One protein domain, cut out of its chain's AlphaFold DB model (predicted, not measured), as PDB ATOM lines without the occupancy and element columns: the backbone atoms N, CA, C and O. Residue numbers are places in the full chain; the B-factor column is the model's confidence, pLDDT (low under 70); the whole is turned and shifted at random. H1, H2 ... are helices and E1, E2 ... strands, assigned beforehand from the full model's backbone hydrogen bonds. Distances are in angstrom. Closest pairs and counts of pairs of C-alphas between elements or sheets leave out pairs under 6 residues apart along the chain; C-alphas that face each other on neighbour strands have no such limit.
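AT A GLANCE: This is residues 2 to 79 of the 117 residues of the protein "SCP domain-containing protein" of Brugia timori (UniProt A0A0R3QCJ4). A long two-stranded hairpin, E1 and E2, runs off from a small head of two short helices, H1 and H2, and loops. The 78 printed residues, under half in named elements, run H1, H2, E1, E2, with an antiparallel sheet E1 - E2; the class is mixed. The whole is loose, radius of gyration of the C-alphas 14.7 A, and elongated, spanning 46 by 30 by 20 A.

HOW THE PARTS SIT: E1, residues 37 to 45, and E2, residues 57 to 65, form an antiparallel hairpin at 163 degrees; N 41 and O 61 are within hydrogen-bond range at 2.9 A. H1, residues 2 to 10, touches H2, residues 25 to 30, closest at the C-alphas of Phe 5 and Tyr 27, 4.8 A, at a steep tilt of 64 degrees, opposite ways. H1 is apart from E1 and E2. Every O i to N i+4 pair is within range in H2; in H1 1 of 5 is, beside 5 of 6 O i to N i+3 pairs.

IN THESE COORDINATES: H1 begins at C-alpha 2 (-35.835, -11.062, 1.206) and spans 14.2 A, H2 8.5 A, E1 26.2 A; E2, 26.5 A, ends at C-alpha 65 (-18.636, -0.592, 1.822).

THE WHOLE: The printed part has no cut. Links H1 to H2 and E1 to E2 are long. No printed residue is under 70 in pLDDT.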
ATOM      1  N   LEU A   2     -35.412 -10.099   2.240       92.81
ATOM      2  CA  LEU A   2     -35.835 -11.062   1.206       92.81
ATOM      3  C   LEU A   2     -36.411 -10.391  -0.052       92.81
ATOM      4  O   LEU A   2     -36.079 -10.807  -1.155       92.81
ATOM      5  N   ASP A   3     -37.176  -9.308   0.100       93.19
ATOM      6  CA  ASP A   3     -37.704  -8.549  -1.044       93.19
ATOM      7  C   ASP A   3     -36.598  -8.019  -1.967       93.19
ATOM      8  O   ASP A   3     -36.711  -8.135  -3.182       93.19
ATOM      9  N   PHE A   4     -35.499  -7.511  -1.396       95.44
ATOM     10  CA  PHE A   4     -34.339  -7.042  -2.162       95.44
ATOM     11  C   PHE A   4     -33.680  -8.185  -2.928       95.44
ATOM     12  O   PHE A   4     -33.331  -8.035  -4.093       95.44
ATOM     13  N   PHE A   5     -33.538  -9.346  -2.293       96.56
ATOM     14  CA  PHE A   5     -32.951 -10.518  -2.931       96.56
ATOM     15  C   PHE A   5     -33.845 -11.106  -4.033       96.56
ATOM     16  O   PHE A   5     -33.341 -11.596  -5.043       96.56
ATOM     17  N   ASN A   6     -35.168 -11.037  -3.875       98.12
ATOM     18  CA  ASN A   6     -36.127 -11.582  -4.836       98.12
ATOM     19  C   ASN A   6     -36.122 -10.857  -6.187       98.12
ATOM     20  O   ASN A   6     -36.534 -11.445  -7.187       98.12
ATOM     21  N   GLU A   7     -35.561  -9.648  -6.266       98.44
ATOM     22  CA  GLU A   7     -35.316  -8.975  -7.542       98.44
ATOM     23  C   GLU A   7     -34.409  -9.781  -8.494       98.44
ATOM     24  O   GLU A   7     -34.446  -9.565  -9.706       98.44
ATOM     25  N   ARG A   8     -33.659 -10.777  -7.984       97.94
ATOM     26  CA  ARG A   8     -32.882 -11.737  -8.791       97.94
ATOM     27  C   ARG A   8     -33.687 -12.396  -9.909       97.94
ATOM     28  O   ARG A   8     -33.114 -12.782 -10.918       97.94
ATOM     29  N   LEU A   9     -35.001 -12.535  -9.729       98.19
ATOM     30  CA  LEU A   9     -35.902 -13.140 -10.713       98.19
ATOM     31  C   LEU A   9     -36.054 -12.281 -11.978       98.19
ATOM     32  O   LEU A   9     -36.466 -12.791 -13.017       98.19
ATOM     33  N   TYR A  10     -35.724 -10.990 -11.897       98.44
ATOM     34  CA  TYR A  10     -35.865 -10.022 -12.986       98.44
ATOM     35  C   TYR A  10     -34.526  -9.588 -13.589       98.44
ATOM     36  O   TYR A  10     -34.516  -8.845 -14.571       98.44
ATOM     37  N   TYR A  11     -33.407 -10.019 -13.007       98.44
ATOM     38  CA  TYR A  11     -32.068  -9.651 -13.448       98.44
ATOM     39  C   TYR A  11     -31.416 -10.788 -14.240       98.44
ATOM     40  O   TYR A  11     -31.262 -11.900 -13.742       98.44
ATOM     41  N   ASP A  12     -30.962 -10.485 -15.455       97.94
ATOM     42  CA  ASP A  12     -30.171 -11.395 -16.277       97.94
ATOM     43  C   ASP A  12     -28.687 -11.007 -16.221       97.94
ATOM     44  O   ASP A  12     -28.260  -9.964 -16.725       97.94
ATOM     45  N   TYR A  13     -27.885 -11.894 -15.630       97.62
ATOM     46  CA  TYR A  13     -26.445 -11.713 -15.494       97.62
ATOM     47  C   TYR A  13     -25.706 -11.688 -16.841       97.62
ATOM     48  O   TYR A  13     -24.754 -10.915 -17.014       97.62
ATOM     49  N   ASN A  14     -26.131 -12.506 -17.809       96.94
ATOM     50  CA  ASN A  14     -25.443 -12.638 -19.093       96.94
ATOM     51  C   ASN A  14     -25.535 -11.329 -19.874       96.94
ATOM     52  O   ASN A  14     -24.519 -10.798 -20.336       96.94
ATOM     53  N   THR A  15     -26.737 -10.759 -19.941       97.31
ATOM     54  CA  THR A  15     -26.986  -9.490 -20.633       97.31
ATOM     55  C   THR A  15     -26.718  -8.254 -19.770       97.31
ATOM     56  O   THR A  15     -26.644  -7.156 -20.322       97.31
ATOM     57  N   ASN A  16     -26.519  -8.418 -18.455       97.50
ATOM     58  CA  ASN A  16     -26.412  -7.338 -17.465       97.50
ATOM     59  C   ASN A  16     -27.631  -6.398 -17.503       97.50
ATOM     60  O   ASN A  16     -27.497  -5.174 -17.457       97.50
ATOM     61  N   LYS A  17     -28.830  -6.967 -17.676       97.50
ATOM     62  CA  LYS A  17     -30.074  -6.206 -17.829       97.50
ATOM     63  C   LYS A  17     -31.090  -6.586 -16.767       97.50
ATOM     64  O   LYS A  17     -31.222  -7.745 -16.386       97.50
ATOM     65  N   CYS A  18     -31.848  -5.581 -16.351       97.81
ATOM     66  CA  CYS A  18     -33.075  -5.759 -15.593       97.81
ATOM     67  C   CYS A  18     -34.263  -5.830 -16.559       97.81
ATOM     68  O   CYS A  18     -34.293  -5.105 -17.562       97.81
ATOM     69  N   MET A  19     -35.243  -6.679 -16.261       98.19
ATOM     70  CA  MET A  19     -36.508  -6.737 -16.990       98.19
ATOM     71  C   MET A  19     -37.150  -5.344 -17.057       98.19
ATOM     72  O   MET A  19     -37.146  -4.585 -16.087       98.19
ATOM     73  N   LYS A  20     -37.712  -4.987 -18.218       97.56
ATOM     74  CA  LYS A  20     -38.317  -3.668 -18.430       97.56
ATOM     75  C   LYS A  20     -39.433  -3.417 -17.407       97.56
ATOM     76  O   LYS A  20     -40.382  -4.188 -17.334       97.56
ATOM     77  N   GLY A  21     -39.323  -2.317 -16.659       96.94
ATOM     78  CA  GLY A  21     -40.290  -1.929 -15.625       96.94
ATOM     79  C   GLY A  21     -40.081  -2.593 -14.258       96.94
ATOM     80  O   GLY A  21     -40.797  -2.251 -13.321       96.94
ATOM     81  N   ALA A  22     -39.106  -3.498 -14.121       97.38
ATOM     82  CA  ALA A  22     -38.739  -4.104 -12.844       97.38
ATOM     83  C   ALA A  22     -37.642  -3.304 -12.117       97.38
ATOM     84  O   ALA A  22     -37.021  -2.396 -12.677       97.38
ATOM     85  N   GLN A  23     -37.398  -3.665 -10.856       96.56
ATOM     86  CA  GLN A  23     -36.279  -3.179 -10.047       96.56
ATOM     87  C   GLN A  23     -35.304  -4.334  -9.824       96.56
ATOM     88  O   GLN A  23     -35.732  -5.452  -9.555       96.56
ATOM     89  N   CYS A  24     -34.010  -4.052  -9.980       97.94
ATOM     90  CA  CYS A  24     -32.933  -5.026  -9.767       97.94
ATOM     91  C   CYS A  24     -31.773  -4.475  -8.930       97.94
ATOM     92  O   CYS A  24     -30.835  -5.208  -8.623       97.94
ATOM     93  N   GLY A  25     -31.808  -3.178  -8.604       97.38
ATOM     94  CA  GLY A  25     -30.693  -2.477  -7.973       97.38
ATOM     95  C   GLY A  25     -30.418  -2.953  -6.551       97.38
ATOM     96  O   GLY A  25     -29.266  -2.944  -6.114       97.38
ATOM     97  N   HIS A  26     -31.446  -3.395  -5.827       97.25
ATOM     98  CA  HIS A  26     -31.242  -3.915  -4.486       97.25
ATOM     99  C   HIS A  26     -30.566  -5.281  -4.557       97.25
ATOM    100  O   HIS A  26     -29.581  -5.491  -3.853       97.25
ATOM    101  N   TYR A  27     -31.021  -6.167  -5.450       98.12
ATOM    102  CA  TYR A  27     -30.364  -7.458  -5.660       98.12
ATOM    103  C   TYR A  27     -28.910  -7.292  -6.100       98.12
ATOM    104  O   TYR A  27     -28.029  -7.899  -5.496       98.12
ATOM    105  N   THR A  28     -28.629  -6.457  -7.106       98.06
ATOM    106  CA  THR A  28     -27.258  -6.306  -7.607       98.06
ATOM    107  C   THR A  28     -26.315  -5.754  -6.543       98.06
ATOM    108  O   THR A  28     -25.184  -6.222  -6.461       98.06
ATOM    109  N   GLN A  29     -26.774  -4.849  -5.671       97.81
ATOM    110  CA  GLN A  29     -25.990  -4.418  -4.510       97.81
ATOM    111  C   GLN A  29     -25.802  -5.551  -3.492       97.81
ATOM    112  O   GLN A  29     -24.715  -5.705  -2.938       97.81
ATOM    113  N   TYR A  30     -26.843  -6.348  -3.250       96.00
ATOM    114  CA  TYR A  30     -26.817  -7.447  -2.284       96.00
ATOM    115  C   TYR A  30     -25.747  -8.496  -2.609       96.00
ATOM    116  O   TYR A  30     -25.140  -9.061  -1.705       96.00
ATOM    117  N   VAL A  31     -25.507  -8.748  -3.899       95.81
ATOM    118  CA  VAL A  31     -24.520  -9.727  -4.388       95.81
ATOM    119  C   VAL A  31     -23.271  -9.076  -4.992       95.81
ATOM    120  O   VAL A  31     -22.577  -9.694  -5.800       95.81
ATOM    121  N   TRP A  32     -22.982  -7.819  -4.643       96.62
ATOM    122  CA  TRP A  32     -21.857  -7.090  -5.220       96.62
ATOM    123  C   TRP A  32     -20.514  -7.612  -4.682       96.62
ATOM    124  O   TRP A  32     -20.176  -7.413  -3.521       96.62
ATOM    125  N   GLY A  33     -19.713  -8.263  -5.526       94.38
ATOM    126  CA  GLY A  33     -18.494  -8.978  -5.127       94.38
ATOM    127  C   GLY A  33     -17.330  -8.097  -4.658       94.38
ATOM    128  O   GLY A  33     -16.365  -8.617  -4.106       94.38
ATOM    129  N   GLU A  34     -17.394  -6.781  -4.875       92.38
ATOM    130  CA  GLU A  34     -16.425  -5.812  -4.327       92.38
ATOM    131  C   GLU A  34     -16.881  -5.212  -2.986       92.38
ATOM    132  O   GLU A  34     -16.114  -4.516  -2.321       92.38
ATOM    133  N   THR A  35     -18.120  -5.474  -2.568       93.50
ATOM    134  CA  THR A  35     -18.633  -5.019  -1.278       93.50
ATOM    135  C   THR A  35     -18.119  -5.938  -0.176       93.50
ATOM    136  O   THR A  35     -18.413  -7.129  -0.153       93.50
ATOM    137  N   CYS A  36     -17.359  -5.375   0.764       91.44
ATOM    138  CA  CYS A  36     -16.680  -6.130   1.821       91.44
ATOM    139  C   CYS A  36     -17.265  -5.873   3.221       91.44
ATOM    140  O   CYS A  36     -16.815  -6.457   4.203       91.44
ATOM    141  N   ALA A  37     -18.215  -4.952   3.351       90.69
ATOM    142  CA  ALA A  37     -18.833  -4.574   4.608       90.69
ATOM    143  C   ALA A  37     -20.263  -4.100   4.375       90.69
ATOM    144  O   ALA A  37     -20.579  -3.482   3.356       90.69
ATOM    145  N   VAL A  38     -21.105  -4.353   5.369       94.12
ATOM    146  CA  VAL A  38     -22.469  -3.846   5.441       94.12
ATOM    147  C   VAL A  38     -22.731  -3.360   6.859       94.12
ATOM    148  O   VAL A  38     -22.302  -3.985   7.828       94.12
ATOM    149  N   GLY A  39     -23.415  -2.231   6.980       95.88
ATOM    150  CA  GLY A  39     -23.924  -1.724   8.248       95.88
ATOM    151  C   GLY A  39     -25.389  -1.365   8.084       95.88
ATOM    152  O   GLY A  39     -25.732  -0.649   7.145       95.88
ATOM    153  N   CYS A  40     -26.244  -1.861   8.975       96.69
ATOM    154  CA  CYS A  40     -27.683  -1.637   8.904       96.69
ATOM    155  C   CYS A  40     -28.214  -0.977  10.175       96.69
ATOM    156  O   CYS A  40     -27.696  -1.198  11.268       96.69
ATOM    157  N   ALA A  41     -29.284  -0.206  10.025       96.31
ATOM    158  CA  ALA A  41     -30.044   0.367  11.124       96.31
ATOM    159  C   ALA A  41     -31.544   0.259  10.835       96.31
ATOM    160  O   ALA A  41     -31.972   0.298   9.678       96.31
ATOM    161  N   ALA A  42     -32.333   0.146  11.898       94.88
ATOM    162  CA  ALA A  42     -33.784   0.182  11.844       94.88
ATOM    163  C   ALA A  42     -34.294   1.302  12.753       94.88
ATOM    164  O   ALA A  42     -33.833   1.447  13.883       94.88
ATOM    165  N   VAL A  43     -35.254   2.083  12.264       93.75
ATOM    166  CA  VAL A  43     -35.902   3.157  13.022       93.75
ATOM    167  C   VAL A  43     -37.411   3.016  12.897       93.75
ATOM    168  O   VAL A  43     -37.930   2.868  11.792       93.75
ATOM    169  N   HIS A  44     -38.115   3.067  14.027       93.81
ATOM    170  CA  HIS A  44     -39.571   3.141  14.049       93.81
ATOM    171  C   HIS A  44     -40.031   4.576  13.763       93.81
ATOM    172  O   HIS A  44     -39.609   5.519  14.433       93.81
ATOM    173  N   CYS A  45     -40.922   4.737  12.790       91.81
ATOM    174  CA  CYS A  45     -41.459   6.017  12.349       91.81
ATOM    175  C   CYS A  45     -42.972   6.064  12.563       91.81
ATOM    176  O   CYS A  45     -43.704   5.219  12.045       91.81
ATOM    177  N   ASN A  46     -43.454   7.131  13.203       89.38
ATOM    178  CA  ASN A  46     -44.883   7.443  13.324       89.38
ATOM    179  C   ASN A  46     -45.418   8.163  12.071       89.38
ATOM    180  O   ASN A  46     -46.067   9.203  12.162       89.38
ATOM    181  N   GLY A  47     -45.061   7.635  10.900       86.12
ATOM    182  CA  GLY A  47     -45.407   8.171   9.586       86.12
ATOM    183  C   GLY A  47     -44.185   8.281   8.680       86.12
ATOM    184  O   GLY A  47     -43.146   8.813   9.074       86.12
ATOM    185  N   ILE A  48     -44.306   7.783   7.448       86.19
ATOM    186  CA  ILE A  48     -43.236   7.825   6.444       86.19
ATOM    187  C   ILE A  48     -43.664   8.758   5.307       86.19
ATOM    188  O   ILE A  48     -44.497   8.400   4.471       86.19
ATOM    189  N   LYS A  49     -43.088   9.967   5.262       85.69
ATOM    190  CA  LYS A  49     -43.312  10.922   4.161       85.69
ATOM    191  C   LYS A  49     -42.797  10.331   2.847       85.69
ATOM    192  O   LYS A  49     -41.744   9.702   2.834       85.69
ATOM    193  N   ASN A  50     -43.529  10.541   1.750       83.06
ATOM    194  CA  ASN A  50     -43.217   9.992   0.420       83.06
ATOM    195  C   ASN A  50     -43.089   8.453   0.376       83.06
ATOM    196  O   ASN A  50     -42.530   7.901  -0.568       83.06
ATOM    197  N   GLY A  51     -43.592   7.755   1.399       77.25
ATOM    198  CA  GLY A  51     -43.685   6.300   1.422       77.25
ATOM    199  C   GLY A  51     -44.946   5.794   0.720       77.25
ATOM    200  O   GLY A  51     -45.679   6.536   0.072       77.25
ATOM    201  N   ARG A  52     -45.258   4.510   0.910       81.81
ATOM    202  CA  ARG A  52     -46.448   3.854   0.333       81.81
ATOM    203  C   ARG A  52     -47.749   4.146   1.105       81.81
ATOM    204  O   ARG A  52     -48.587   3.265   1.236       81.81
ATOM    205  N   GLY A  53     -47.886   5.343   1.681       81.44
ATOM    206  CA  GLY A  53     -49.012   5.678   2.567       81.44
ATOM    207  C   GLY A  53     -48.991   4.914   3.898       81.44
ATOM    208  O   GLY A  53     -50.036   4.605   4.460       81.44
ATOM    209  N   ILE A  54     -47.797   4.565   4.388       82.81
ATOM    210  CA  ILE A  54     -47.619   3.825   5.639       82.81
ATOM    211  C   ILE A  54     -47.689   4.807   6.815       82.81
ATOM    212  O   ILE A  54     -46.826   5.679   6.959       82.81
ATOM    213  N   ASN A  55     -48.708   4.642   7.660       82.69
ATOM    214  CA  ASN A  55     -48.975   5.527   8.798       82.69
ATOM    215  C   ASN A  55     -48.037   5.284   9.988       82.69
ATOM    216  O   ASN A  55     -47.715   6.226  10.703       82.69
ATOM    217  N   GLN A  56     -47.588   4.044  10.195       89.19
ATOM    218  CA  GLN A  56     -46.577   3.669  11.187       89.19
ATOM    219  C   GLN A  56     -45.796   2.460  10.673       89.19
ATOM    220  O   GLN A  56     -46.374   1.569  10.048       89.19
ATOM    221  N   GLY A  57     -44.486   2.426  10.898       89.19
ATOM    222  CA  GLY A  57     -43.650   1.319  10.442       89.19
ATOM    223  C   GLY A  57     -42.169   1.541  10.703       89.19
ATOM    224  O   GLY A  57     -41.763   2.594  11.188       89.19
ATOM    225  N   HIS A  58     -41.356   0.543  10.368       90.31
ATOM    226  CA  HIS A  58     -39.904   0.643  10.476       90.31
ATOM    227  C   HIS A  58     -39.289   1.012   9.127       90.31
ATOM    228  O   HIS A  58     -39.616   0.410   8.105       90.31
ATOM    229  N   ILE A  59     -38.361   1.966   9.131       90.94
ATOM    230  CA  ILE A  59     -37.438   2.193   8.020       90.94
ATOM    231  C   ILE A  59     -36.164   1.418   8.332       90.94
ATOM    232  O   ILE A  59     -35.538   1.646   9.366       90.94
ATOM    233  N   ILE A  60     -35.794   0.506   7.436       93.00
ATOM    234  CA  ILE A  60     -34.547  -0.257   7.514       93.00
ATOM    235  C   ILE A  60     -33.628   0.246   6.409       93.00
ATOM    236  O   ILE A  60     -34.014   0.261   5.240       93.00
ATOM    237  N   ILE A  61     -32.417   0.649   6.780       93.69
ATOM    238  CA  ILE A  61     -31.388   1.125   5.852       93.69
ATOM    239  C   ILE A  61     -30.145   0.275   6.058       93.69
ATOM    240  O   ILE A  61     -29.746   0.044   7.196       93.69
ATOM    241  N   CYS A  62     -29.528  -0.152   4.960       96.62
ATOM    242  CA  CYS A  62     -28.217  -0.783   4.960       96.62
ATOM    243  C   CYS A  62     -27.290  -0.007   4.026       96.62
ATOM    244  O   CYS A  62     -27.623   0.199   2.860       96.62
ATOM    245  N   ASN A  63     -26.131   0.388   4.541       96.75
ATOM    246  CA  ASN A  63     -25.047   0.971   3.764       96.75
ATOM    247  C   ASN A  63     -23.989  -0.097   3.483       96.75
ATOM    248  O   ASN A  63     -23.703  -0.934   4.340       96.75
ATOM    249  N   TYR A  64     -23.399  -0.038   2.292       94.94
ATOM    250  CA  TYR A  64     -22.448  -1.026   1.787       94.94
ATOM    251  C   TYR A  64     -21.087  -0.375   1.535       94.94
ATOM    252  O   TYR A  64     -21.016   0.726   0.993       94.94
ATOM    253  N   GLY A  65     -20.017  -1.056   1.946       92.12
ATOM    254  CA  GLY A  65     -18.636  -0.592   1.822       92.12
ATOM    255  C   GLY A  65     -17.713  -1.696   1.297       92.12
ATOM    256  O   GLY A  65     -17.467  -2.677   1.989       92.12
ATOM    257  N   GLU A  66     -17.148  -1.608   0.099       91.44
ATOM    258  CA  GLU A  66     -17.350  -0.568  -0.913       91.44
ATOM    259  C   GLU A  66     -18.760  -0.584  -1.519       91.44
ATOM    260  O   GLU A  66     -19.457  -1.605  -1.500       91.44
ATOM    261  N   GLY A  67     -19.177   0.562  -2.059       94.25
ATOM    262  CA  GLY A  67     -20.456   0.709  -2.749       94.25
ATOM    263  C   GLY A  67     -20.519  -0.094  -4.054       94.25
ATOM    264  O   GLY A  67     -19.534  -0.212  -4.791       94.25
ATOM    265  N   GLY A  68     -21.697  -0.640  -4.346       96.44
ATOM    266  CA  GLY A  68     -21.973  -1.400  -5.559       96.44
ATOM    267  C   GLY A  68     -22.677  -0.591  -6.647       96.44
ATOM    268  O   GLY A  68     -22.609   0.635  -6.691       96.44
ATOM    269  N   ASN A  69     -23.365  -1.298  -7.547       97.31
ATOM    270  CA  ASN A  69     -24.214  -0.736  -8.608       97.31
ATOM    271  C   ASN A  69     -23.518   0.275  -9.528       97.31
ATOM    272  O   ASN A  69     -24.122   1.232 -10.013       97.31
ATOM    273  N   GLN A  70     -22.237   0.045  -9.800       95.88
ATOM    274  CA  GLN A  70     -21.469   0.884 -10.709       95.88
ATOM    275  C   GLN A  70     -21.985   0.729 -12.147       95.88
ATOM    276  O   GLN A  70     -22.181  -0.386 -12.637       95.88
ATOM    277  N   PHE A  71     -22.184   1.858 -12.832       95.00
ATOM    278  CA  PHE A  71     -22.761   1.892 -14.175       95.00
ATOM    279  C   PHE A  71     -21.993   0.991 -15.156       95.00
ATOM    280  O   PHE A  71     -20.768   1.051 -15.255       95.00
ATOM    281  N   GLY A  72     -22.726   0.139 -15.878       95.06
ATOM    282  CA  GLY A  72     -22.174  -0.783 -16.873       95.06
ATOM    283  C   GLY A  72     -21.420  -1.995 -16.307       95.06
ATOM    284  O   GLY A  72     -21.067  -2.888 -17.080       95.06
ATOM    285  N   LYS A  73     -21.196  -2.080 -14.988       96.56
ATOM    286  CA  LYS A  73     -20.538  -3.232 -14.356       96.56
ATOM    287  C   LYS A  73     -21.548  -4.304 -13.950       96.56
ATOM    288  O   LYS A  73     -22.715  -4.018 -13.701       96.56
ATOM    289  N   ARG A  74     -21.077  -5.553 -13.904       97.62
ATOM    290  CA  ARG A  74     -21.812  -6.693 -13.338       97.62
ATOM    291  C   ARG A  74     -21.562  -6.768 -11.831       97.62
ATOM    292  O   ARG A  74     -20.493  -6.340 -11.395       97.62
ATOM    293  N   PRO A  75     -22.490  -7.349 -11.054       97.19
ATOM    294  CA  PRO A  75     -22.352  -7.411  -9.607       97.19
ATOM    295  C   PRO A  75     -21.179  -8.272  -9.141       97.19
ATOM    296  O   PRO A  75     -20.579  -7.980  -8.118       97.19
ATOM    297  N   TYR A  76     -20.797  -9.300  -9.892       95.62
ATOM    298  CA  TYR A  76     -19.652 -10.150  -9.576       95.62
ATOM    299  C   TYR A  76     -18.992 -10.650 -10.862       95.62
ATOM    300  O   TYR A  76     -19.493 -10.415 -11.961       95.62
ATOM    301  N   ILE A  77     -17.844 -11.313 -10.717       94.31
ATOM    302  CA  ILE A  77     -17.130 -11.972 -11.814       94.31
ATOM    303  C   ILE A  77     -17.586 -13.430 -11.862       94.31
ATOM    304  O   ILE A  77     -17.624 -14.105 -10.835       94.31
ATOM    305  N   PHE A  78     -17.927 -13.921 -13.051       94.50
ATOM    306  CA  PHE A  78     -18.285 -15.323 -13.244       94.50
ATOM    307  C   PHE A  78     -17.021 -16.184 -13.248       94.50
ATOM    308  O   PHE A  78     -16.071 -15.876 -13.966       94.50
ATOM    309  N   GLY A  79     -17.018 -17.269 -12.476       94.19
ATOM    310  CA  GLY A  79     -15.898 -18.200 -12.428       94.19
ATOM    311  C   GLY A  79     -15.891 -19.063 -11.168       94.19
ATOM    312  O   GLY A  79     -16.850 -19.034 -10.390       94.19
TER     313      GLY A  79